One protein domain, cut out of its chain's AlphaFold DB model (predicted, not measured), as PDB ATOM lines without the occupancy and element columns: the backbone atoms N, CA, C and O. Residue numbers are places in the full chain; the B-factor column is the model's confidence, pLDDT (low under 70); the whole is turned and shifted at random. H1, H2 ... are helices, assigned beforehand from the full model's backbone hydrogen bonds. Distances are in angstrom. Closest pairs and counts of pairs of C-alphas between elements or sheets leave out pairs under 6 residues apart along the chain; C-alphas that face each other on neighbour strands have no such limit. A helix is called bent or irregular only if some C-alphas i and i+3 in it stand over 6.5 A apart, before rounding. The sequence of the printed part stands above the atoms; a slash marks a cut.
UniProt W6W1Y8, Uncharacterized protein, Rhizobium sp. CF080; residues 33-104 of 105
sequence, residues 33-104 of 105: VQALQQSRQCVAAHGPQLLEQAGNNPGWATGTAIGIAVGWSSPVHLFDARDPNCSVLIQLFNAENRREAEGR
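Overview. This is residues 33 to 104 of the 105 residues of an uncharacterized protein of Rhizobium sp. CF080 (UniProt W6W1Y8). A long bent helix, H1, makes one side of a loose frame, with H2 folding back from one end of it at a corner and H4 starting against its other arm and running off nearly square to it. The short helix H3 sits in the middle of this frame, packed on H4, while H2 and H4 stay apart. The printed part has 72 residues with four named helices, in the order H1, H2, H3, H4, and no named strand; the class is all helix. The whole is only just compact, close to loose, with a radius of gyration of the C-alphas of 13.0 A, and the C-alphas span 33 by 32 by 19 A.

Arrangement. H1, residues 33 to 56, was assigned as one helix by its hydrogen bonds, but it is bent: C-alphas 45 and 48 are 7.1 A apart. Its arms H1a, residues 33 to 45, and H1b, residues 48 to 56, stand at a steep tilt of 45 degrees. H1b and H2, residues 58 to 69, touch only at the corner by their link, H2 with residues 60 to 61 alone; their closest C-alphas, of Ala 54 and Ala 61, are 4.9 A apart. They run opposite ways at a steep tilt of 62 degrees. H4, residues 87 to 102, touches H1a with its residues 88 to 89 alone, and the closest C-alphas, of Ser 39 and Leu 89, are 4.8 A apart. The lines of H1a and H4 are only just about perpendicular, at 71 degrees. H3, residues 75 to 78, touches H4, which meets it with residues 89 to 94 alone; the closest C-alphas, of Val 76 and Ile 90, are 5.2 A apart. H3 is close to H2 but not clearly touching, with the closest C-alphas, of Ile 68 and Pro 75, 6.2 A apart. H1b and H4 are apart, and so are H2 and H4. In H1a, H1b, H2 and H4 every O i to N i+4 pair is within hydrogen-bond range; H3 is too short for such a pair.

Along the chain. H1a begins at C-alpha 33, (-60.512, 35.948, 35.735), and is 18.5 A long; H1b is 12.2 A long. H2 measures 16.3 A and begins at C-alpha 58, (-43.529, 12.348, 17.654). H3 has four residues. H4, 23.0 A long, ends at C-alpha 102, (-34.915, 39.482, 33.730).

Size, cuts and confidence. The two C-alphas farthest apart, of Asn 56 and Glu 102, are 36.5 A apart. The printed part has no cut. The links from H1 to H2 and from H2 to H3 are tight, and that from H3 to H4 is short. Residues 55 to 60, of which 58 to 60 belong to H2, stand free. The mean pLDDT of the printed part is 77.7, and it is under 70 at residues 33 to 36, residue 81 and residues 95 to 104.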
ATOM      1  N   VAL A  33     -59.817  37.205  36.067       61.38
ATOM      2  CA  VAL A  33     -60.512  35.948  35.735       61.38
ATOM      3  C   VAL A  33     -60.892  35.895  34.248       61.38
ATOM      4  O   VAL A  33     -60.846  34.835  33.628       61.38
ATOM      5  N   GLN A  34     -61.177  37.050  33.638       61.72
ATOM      6  CA  GLN A  34     -61.479  37.173  32.210       61.72
ATOM      7  C   GLN A  34     -60.306  36.768  31.301       61.72
ATOM      8  O   GLN A  34     -60.534  36.100  30.293       61.72
ATOM      9  N   ALA A  35     -59.061  37.092  31.668       66.31
ATOM     10  CA  ALA A  35     -57.883  36.708  30.886       66.31
ATOM     11  C   ALA A  35     -57.649  35.190  30.927       66.31
ATOM     12  O   ALA A  35     -57.296  34.575  29.917       66.31
ATOM     13  N   LEU A  36     -57.925  34.569  32.078       69.19
ATOM     14  CA  LEU A  36     -57.879  33.119  32.242       69.19
ATOM     15  C   LEU A  36     -58.971  32.429  31.411       69.19
ATOM     16  O   LEU A  36     -58.736  31.389  30.798       69.19
ATOM     17  N   GLN A  37     -60.167  33.015  31.367       77.25
ATOM     18  CA  GLN A  37     -61.312  32.462  30.651       77.25
ATOM     19  C   GLN A  37     -61.133  32.534  29.126       77.25
ATOM     20  O   GLN A  37     -61.412  31.551  28.443       77.25
ATOM     21  N   GLN A  38     -60.583  33.632  28.600       77.81
ATOM     22  CA  GLN A  38     -60.232  33.765  27.177       77.81
ATOM     23  C   GLN A  38     -59.086  32.830  26.773       77.81
ATOM     24  O   GLN A  38     -59.181  32.125  25.769       77.81
ATOM     25  N   SER A  39     -58.053  32.728  27.612       78.50
ATOM     26  CA  SER A  39     -56.954  31.778  27.414       78.50
ATOM     27  C   SER A  39     -57.453  30.332  27.354       78.50
ATOM     28  O   SER A  39     -57.061  29.565  26.475       78.50
ATOM     29  N   ARG A  40     -58.384  29.963  28.244       79.19
ATOM     30  CA  ARG A  40     -59.030  28.644  28.236       79.19
ATOM     31  C   ARG A  40     -59.824  28.386  26.962       79.19
ATOM     32  O   ARG A  40     -59.798  27.264  26.475       79.19
ATOM     33  N   GLN A  41     -60.503  29.394  26.418       83.81
ATOM     34  CA  GLN A  41     -61.232  29.264  25.155       83.81
ATOM     35  C   GLN A  41     -60.287  29.047  23.966       83.81
ATOM     36  O   GLN A  41     -60.548  28.158  23.161       83.81
ATOM     37  N   CYS A  42     -59.161  29.765  23.901       84.56
ATOM     38  CA  CYS A  42     -58.121  29.522  22.892       84.56
ATOM     39  C   CYS A  42     -57.574  28.087  22.971       84.56
ATOM     40  O   CYS A  42     -57.546  27.369  21.972       84.56
ATOM     41  N   VAL A  43     -57.195  27.632  24.171       83.44
ATOM     42  CA  VAL A  43     -56.672  26.271  24.369       83.44
ATOM     43  C   VAL A  43     -57.744  25.214  24.093       83.44
ATOM     44  O   VAL A  43     -57.432  24.174  23.528       83.44
ATOM     45  N   ALA A  44     -59.011  25.459  24.427       85.19
ATOM     46  CA  ALA A  44     -60.098  24.535  24.107       85.19
ATOM     47  C   ALA A  44     -60.356  24.431  22.593       85.19
ATOM     48  O   ALA A  44     -60.719  23.358  22.117       85.19
ATOM     49  N   ALA A  45     -60.154  25.519  21.843       85.06
ATOM     50  CA  ALA A  45     -60.345  25.553  20.396       85.06
ATOM     51  C   ALA A  45     -59.172  24.924  19.621       85.06
ATOM     52  O   ALA A  45     -59.399  24.156  18.688       85.06
ATOM     53  N   HIS A  46     -57.928  25.213  20.017       83.12
ATOM     54  CA  HIS A  46     -56.718  24.811  19.276       83.12
ATOM     55  C   HIS A  46     -55.958  23.640  19.915       83.12
ATOM     56  O   HIS A  46     -55.197  22.940  19.250       83.12
ATOM     57  N   GLY A  47     -56.188  23.373  21.201       82.94
ATOM     58  CA  GLY A  47     -55.538  22.300  21.957       82.94
ATOM     59  C   GLY A  47     -55.765  20.894  21.397       82.94
ATOM     60  O   GLY A  47     -54.791  20.148  21.313       82.94
ATOM     61  N   PRO A  48     -56.984  20.508  20.966       85.88
ATOM     62  CA  PRO A  48     -57.209  19.195  20.360       85.88
ATOM     63  C   PRO A  48     -56.370  18.965  19.097       85.88
ATOM     64  O   PRO A  48     -55.775  17.901  18.958       85.88
ATOM     65  N   GLN A  49     -56.243  19.976  18.228       86.12
ATOM     66  CA  GLN A  49     -55.436  19.882  17.004       86.12
ATOM     67  C   GLN A  49     -53.942  19.747  17.319       86.12
ATOM     68  O   GLN A  49     -53.242  18.947  16.699       86.12
ATOM     69  N   LEU A  50     -53.452  20.477  18.327       84.31
ATOM     70  CA  LEU A  50     -52.081  20.321  18.819       84.31
ATOM     71  C   LEU A  50     -51.835  18.913  19.377       84.31
ATOM     72  O   LEU A  50     -50.764  18.345  19.160       84.31
ATOM     73  N   LEU A  51     -52.829  18.330  20.055       84.06
ATOM     74  CA  LEU A  51     -52.762  16.968  20.585       84.06
ATOM     75  C   LEU A  51     -52.727  15.921  19.463       84.06
ATOM     76  O   LEU A  51     -51.918  14.996  19.512       84.06
ATOM     77  N   GLU A  52     -53.554  16.091  18.429       87.75
ATOM     78  CA  GLU A  52     -53.527  15.249  17.228       87.75
ATOM     79  C   GLU A  52     -52.180  15.351  16.506       87.75
ATOM     80  O   GLU A  52     -51.598  14.334  16.133       87.75
ATOM     81  N   GLN A  53     -51.638  16.560  16.349       86.31
ATOM     82  CA  GLN A  53     -50.342  16.760  15.707       86.31
ATOM     83  C   GLN A  53     -49.193  16.152  16.517       86.31
ATOM     84  O   GLN A  53     -48.298  15.539  15.933       86.31
ATOM     85  N   ALA A  54     -49.241  16.249  17.847       84.81
ATOM     86  CA  ALA A  54     -48.274  15.595  18.720       84.81
ATOM     87  C   ALA A  54     -48.350  14.061  18.625       84.81
ATOM     88  O   ALA A  54     -47.315  13.398  18.583       84.81
ATOM     89  N   GLY A  55     -49.563  13.502  18.545       85.19
ATOM     90  CA  GLY A  55     -49.783  12.062  18.380       85.19
ATOM     91  C   GLY A  55     -49.344  11.533  17.013       85.19
ATOM     92  O   GLY A  55     -48.765  10.453  16.924       85.19
ATOM     93  N   ASN A  56     -49.564  12.313  15.952       92.88
ATOM     94  CA  ASN A  56     -49.214  11.939  14.580       92.88
ATOM     95  C   ASN A  56     -47.740  12.199  14.238       92.88
ATOM     96  O   ASN A  56     -47.204  11.576  13.321       92.88
ATOM     97  N   ASN A  57     -47.076  13.119  14.943       89.56
ATOM     98  CA  ASN A  57     -45.694  13.500  14.674       89.56
ATOM     99  C   ASN A  57     -44.854  13.561  15.966       89.56
ATOM    100  O   ASN A  57     -44.615  14.644  16.513       89.56
ATOM    101  N   PRO A  58     -44.337  12.407  16.436       85.06
ATOM    102  CA  PRO A  58     -43.529  12.348  17.654       85.06
ATOM    103  C   PRO A  58     -42.206  13.122  17.535       85.06
ATOM    104  O   PRO A  58     -41.699  13.637  18.534       85.06
ATOM    105  N   GLY A  59     -41.655  13.251  16.320       87.06
ATOM    106  CA  GLY A  59     -40.444  14.034  16.065       87.06
ATOM    107  C   GLY A  59     -40.677  15.534  16.242       87.06
ATOM    108  O   GLY A  59     -39.901  16.203  16.924       87.06
ATOM    109  N   TRP A  60     -41.782  16.049  15.697       87.81
ATOM    110  CA  TRP A  60     -42.214  17.428  15.921       87.81
ATOM    111  C   TRP A  60     -42.489  17.686  17.405       87.81
ATOM    112  O   TRP A  60     -41.926  18.623  17.958       87.81
ATOM    113  N   ALA A  61     -43.251  16.811  18.073       87.06
ATOM    114  CA  ALA A  61     -43.585  16.972  19.489       87.06
ATOM    115  C   ALA A  61     -42.331  17.067  20.373       87.06
ATOM    116  O   ALA A  61     -42.217  17.962  21.210       87.06
ATOM    117  N   THR A  62     -41.362  16.177  20.144       85.38
ATOM    118  CA  THR A  62     -40.094  16.163  20.885       85.38
ATOM    119  C   THR A  62     -39.265  17.415  20.597       85.38
ATOM    120  O   THR A  62     -38.781  18.058  21.527       85.38
ATOM    121  N   GLY A  63     -39.126  17.803  19.324       87.38
ATOM    122  CA  GLY A  63     -38.370  18.995  18.932       87.38
ATOM    123  C   GLY A  63     -38.974  20.284  19.489       87.38
ATOM    124  O   GLY A  63     -38.250  21.135  19.995       87.38
ATOM    125  N   THR A  64     -40.302  20.397  19.473       83.88
ATOM    126  CA  THR A  64     -41.035  21.516  20.066       83.88
ATOM    127  C   THR A  64     -40.887  21.542  21.584       83.88
ATOM    128  O   THR A  64     -40.588  22.598  22.133       83.88
ATOM    129  N   ALA A  65     -41.034  20.404  22.271       82.00
ATOM    130  CA  ALA A  65     -40.874  20.332  23.724       82.00
ATOM    131  C   ALA A  65     -39.462  20.741  24.166       82.00
ATOM    132  O   ALA A  65     -39.312  21.548  25.081       82.00
ATOM    133  N   ILE A  66     -38.429  20.242  23.476       85.69
ATOM    134  CA  ILE A  66     -37.041  20.648  23.719       85.69
ATOM    135  C   ILE A  66     -36.879  22.135  23.408       85.69
ATOM    136  O   ILE A  66     -36.398  22.874  24.256       85.69
ATOM    137  N   GLY A  67     -37.326  22.591  22.236       84.06
ATOM    138  CA  GLY A  67     -37.226  23.986  21.810       84.06
ATOM    139  C   GLY A  67     -37.850  24.965  22.804       84.06
ATOM    140  O   GLY A  67     -37.262  26.014  23.055       84.06
ATOM    141  N   ILE A  68     -38.986  24.608  23.406       83.31
ATOM    142  CA  ILE A  68     -39.617  25.377  24.484       83.31
ATOM    143  C   ILE A  68     -38.774  25.315  25.762       83.31
ATOM    144  O   ILE A  68     -38.496  26.355  26.349       83.31
ATOM    145  N   ALA A  69     -38.301  24.133  26.167       76.06
ATOM    146  CA  ALA A  69     -37.514  23.958  27.390       76.06
ATOM    147  C   ALA A  69     -36.166  24.706  27.382       76.06
ATOM    148  O   ALA A  69     -35.724  25.179  28.427       76.06
ATOM    149  N   VAL A  70     -35.512  24.837  26.221       83.25
ATOM    150  CA  VAL A  70     -34.302  25.673  26.057       83.25
ATOM    151  C   VAL A  70     -34.607  27.137  25.708       83.25
ATOM    152  O   VAL A  70     -33.676  27.922  25.544       83.25
ATOM    153  N   GLY A  71     -35.881  27.527  25.586       77.56
ATOM    154  CA  GLY A  71     -36.288  28.899  25.258       77.56
ATOM    155  C   GLY A  71     -36.035  29.315  23.803       77.56
ATOM    156  O   GLY A  71     -36.151  30.489  23.464       77.56
ATOM    157  N   TRP A  72     -35.699  28.370  22.921       78.75
ATOM    158  CA  TRP A  72     -35.497  28.624  21.491       78.75
ATOM    159  C   TRP A  72     -36.832  28.890  20.785       78.75
ATOM    160  O   TRP A  72     -36.937  29.764  19.929       78.75
ATOM    161  N   SER A  73     -37.866  28.121  21.127       78.12
ATOM    162  CA  SER A  73     -39.204  28.226  20.540       78.12
ATOM    163  C   SER A  73     -40.195  28.687  21.595       78.12
ATOM    164  O   SER A  73     -40.323  28.050  22.635       78.12
ATOM    165  N   SER A  74     -40.926  29.768  21.332       78.44
ATOM    166  CA  SER A  74     -41.956  30.215  22.270       78.44
ATOM    167  C   SER A  74     -43.215  29.345  22.141       78.44
ATOM    168  O   SER A  74     -43.677  29.126  21.015       78.44
ATOM    169  N   PRO A  75     -43.821  28.887  23.253       73.75
ATOM    170  CA  PRO A  75     -45.047  28.084  23.233       73.75
ATOM    171  C   PRO A  75     -46.219  28.803  22.549       73.75
ATOM    172  O   PRO A  75     -47.129  28.153  22.043       73.75
ATOM    173  N   VAL A  76     -46.175  30.136  22.449       78.75
ATOM    174  CA  VAL A  76     -47.193  30.936  21.750       78.75
ATOM    175  C   VAL A  76     -47.231  30.696  20.244       78.75
ATOM    176  O   VAL A  76     -48.267  30.928  19.634       78.75
ATOM    177  N   HIS A  77     -46.139  30.206  19.643       80.25
ATOM    178  CA  HIS A  77     -46.091  29.880  18.211       80.25
ATOM    179  C   HIS A  77     -46.978  28.688  17.838       80.25
ATOM    180  O   HIS A  77     -47.233  28.466  16.657       80.25
ATOM    181  N   LEU A  78     -47.430  27.919  18.831       81.06
ATOM    182  CA  LEU A  78     -48.357  26.810  18.639       81.06
ATOM    183  C   LEU A  78     -49.803  27.277  18.459       81.06
ATOM    184  O   LEU A  78     -50.636  26.513  17.987       81.06
ATOM    185  N   PHE A  79     -50.101  28.519  18.836       82.56
ATOM    186  CA  PHE A  79     -51.444  29.077  18.794       82.56
ATOM    187  C   PHE A  79     -51.549  30.114  17.675       82.56
ATOM    188  O   PHE A  79     -50.609  30.868  17.414       82.56
ATOM    189  N   ASP A  80     -52.698  30.165  17.000       77.12
ATOM    190  CA  ASP A  80     -52.899  31.118  15.912       77.12
ATOM    191  C   ASP A  80     -53.078  32.540  16.464       77.12
ATOM    192  O   ASP A  80     -54.072  32.863  17.118       77.12
ATOM    193  N   ALA A  81     -52.121  33.421  16.165       69.19
ATOM    194  CA  ALA A  81     -52.162  34.831  16.550       69.19
ATOM    195  C   ALA A  81     -53.291  35.626  15.876       69.19
ATOM    196  O   ALA A  81     -53.569  36.758  16.274       69.19
ATOM    197  N   ARG A  82     -53.936  35.058  14.852       70.00
ATOM    198  CA  ARG A  82     -55.098  35.655  14.185       70.00
ATOM    199  C   ARG A  82     -56.399  35.389  14.935       70.00
ATOM    200  O   ARG A  82     -57.390  36.056  14.646       70.00
ATOM    201  N   ASP A  83     -56.409  34.453  15.886       76.19
ATOM    202  CA  ASP A  83     -57.569  34.200  16.732       76.19
ATOM    203  C   ASP A  83     -57.621  35.239  17.872       76.19
ATOM    204  O   ASP A  83     -56.717  35.283  18.722       76.19
ATOM    205  N   PRO A  84     -58.668  36.084  17.943       75.44
ATOM    206  CA  PRO A  84     -58.795  37.083  18.999       75.44
ATOM    207  C   PRO A  84     -58.853  36.459  20.399       75.44
ATOM    208  O   PRO A  84     -58.412  37.097  21.357       75.44
ATOM    209  N   ASN A  85     -59.302  35.206  20.532       77.56
ATOM    210  CA  ASN A  85     -59.318  34.489  21.807       77.56
ATOM    211  C   ASN A  85     -57.908  34.078  22.257       77.56
ATOM    212  O   ASN A  85     -57.655  33.946  23.454       77.56
ATOM    213  N   CYS A  86     -56.973  33.907  21.317       83.56
ATOM    214  CA  CYS A  86     -55.583  33.553  21.601       83.56
ATOM    215  C   CYS A  86     -54.694  34.770  21.878       83.56
ATOM    216  O   CYS A  86     -53.649  34.629  22.508       83.56
ATOM    217  N   SER A  87     -55.119  35.975  21.491       81.00
ATOM    218  CA  SER A  87     -54.346  37.211  21.685       81.00
ATOM    219  C   SER A  87     -53.924  37.459  23.143       81.00
ATOM    220  O   SER A  87     -52.802  37.904  23.394       81.00
ATOM    221  N   VAL A  88     -54.788  37.130  24.109       81.88
ATOM    222  CA  VAL A  88     -54.515  37.288  25.546       81.88
ATOM    223  C   VAL A  88     -53.567  36.210  26.070       81.88
ATOM    224  O   VAL A  88     -52.642  36.526  26.818       81.88
ATOM    225  N   LEU A  89     -53.734  34.962  25.623       82.31
ATOM    226  CA  LEU A  89     -52.827  33.855  25.941       82.31
ATOM    227  C   LEU A  89     -51.403  34.153  25.439       82.31
ATOM    228  O   LEU A  89     -50.435  34.017  26.182       82.31
ATOM    229  N   ILE A  90     -51.280  34.626  24.196       84.69
ATOM    230  CA  ILE A  90     -49.996  34.973  23.573       84.69
ATOM    231  C   ILE A  90     -49.302  36.108  24.344       84.69
ATOM    232  O   ILE A  90     -48.094  36.055  24.577       84.69
ATOM    233  N   GLN A  91     -50.048  37.128  24.776       78.56
ATOM    234  CA  GLN A  91     -49.498  38.229  25.574       78.56
ATOM    235  C   GLN A  91     -49.018  37.776  26.958       78.56
ATOM    236  O   GLN A  91     -47.948  38.206  27.387       78.56
ATOM    237  N   LEU A  92     -49.768  36.894  27.630       76.75
ATOM    238  CA  LEU A  92     -49.394  36.331  28.931       76.75
ATOM    239  C   LEU A  92     -48.058  35.582  28.861       76.75
ATOM    240  O   LEU A  92     -47.138  35.901  29.611       76.75
ATOM    241  N   PHE A  93     -47.916  34.660  27.909       76.38
ATOM    242  CA  PHE A  93     -46.682  33.886  27.740       76.38
ATOM    243  C   PHE A  93     -45.488  34.749  27.306       76.38
ATOM    244  O   PHE A  93     -44.363  34.523  27.749       76.38
ATOM    245  N   ASN A  94     -45.708  35.775  26.478       74.69
ATOM    246  CA  ASN A  94     -44.646  36.719  26.119       74.69
ATOM    247  C   ASN A  94     -44.193  37.579  27.315       74.69
ATOM    248  O   ASN A  94     -43.023  37.959  27.385       74.69
ATOM    249  N   ALA A  95     -45.098  37.898  28.247       68.38
ATOM    250  CA  ALA A  95     -44.770  38.625  29.471       68.38
ATOM    251  C   ALA A  95     -44.000  37.751  30.477       68.38
ATOM    252  O   ALA A  95     -43.080  38.244  31.124       68.38
ATOM    253  N   GLU A  96     -44.341  36.465  30.579       65.19
ATOM    254  CA  GLU A  96     -43.640  35.491  31.421       65.19
ATOM    255  C   GLU A  96     -42.208  35.245  30.927       65.19
ATOM    256  O   GLU A  96     -41.263  35.429  31.690       65.19
ATOM    257  N   ASN A  97     -42.027  35.009  29.622       64.69
ATOM    258  CA  ASN A  97     -40.706  34.829  29.011       64.69
ATOM    259  C   ASN A  97     -39.774  36.042  29.237       64.69
ATOM    260  O   ASN A  97     -38.571  35.904  29.444       64.69
ATOM    261  N   ARG A  98     -40.330  37.263  29.248       59.78
ATOM    262  CA  ARG A  98     -39.566  38.485  29.555       59.78
ATOM    263  C   ARG A  98     -39.114  38.532  31.019       59.78
ATOM    264  O   ARG A  98     -37.967  38.876  31.280       59.78
ATOM    265  N   ARG A  99     -39.983  38.148  31.959       59.09
ATOM    266  CA  ARG A  99     -39.651  38.110  33.393       59.09
ATOM    267  C   ARG A  99     -38.640  37.019  33.727       59.09
ATOM    268  O   ARG A  99     -37.788  37.235  34.581       59.09
ATOM    269  N   GLU A 100     -38.698  35.876  33.052       56.31
ATOM    270  CA  GLU A 100     -37.685  34.822  33.184       56.31
ATOM    271  C   GLU A 100     -36.315  35.267  32.649       56.31
ATOM    272  O   GLU A 100     -35.287  34.937  33.242       56.31
ATOM    273  N   ALA A 101     -36.288  36.064  31.574       56.25
ATOM    274  CA  ALA A 101     -35.059  36.671  31.065       56.25
ATOM    275  C   ALA A 101     -34.476  37.725  32.029       56.25
ATOM    276  O   ALA A 101     -33.258  37.826  32.162       56.25
ATOM    277  N   GLU A 102     -35.325  38.476  32.736       57.03
ATOM    278  CA  GLU A 102     -34.915  39.482  33.730       57.03
ATOM    279  C   GLU A 102     -34.548  38.875  35.099       57.03
ATOM    280  O   GLU A 102     -33.695  39.415  35.797       57.03
ATOM    281  N   GLY A 103     -35.120  37.725  35.477       52.91
ATOM    282  CA  GLY A 103     -34.795  36.994  36.713       52.91
ATOM    283  C   GLY A 103     -33.511  36.153  36.651       52.91
ATOM    284  O   GLY A 103     -33.154  35.505  37.633       52.91
ATOM    285  N   ARG A 104     -32.825  36.149  35.502       52.38
ATOM    286  CA  ARG A 104     -31.543  35.463  35.262       52.38
ATOM    287  C   ARG A 104     -30.354  36.434  35.178       52.38
ATOM    288  O   ARG A 104     -29.368  36.121  34.511       52.38
TER     289      ARG A 104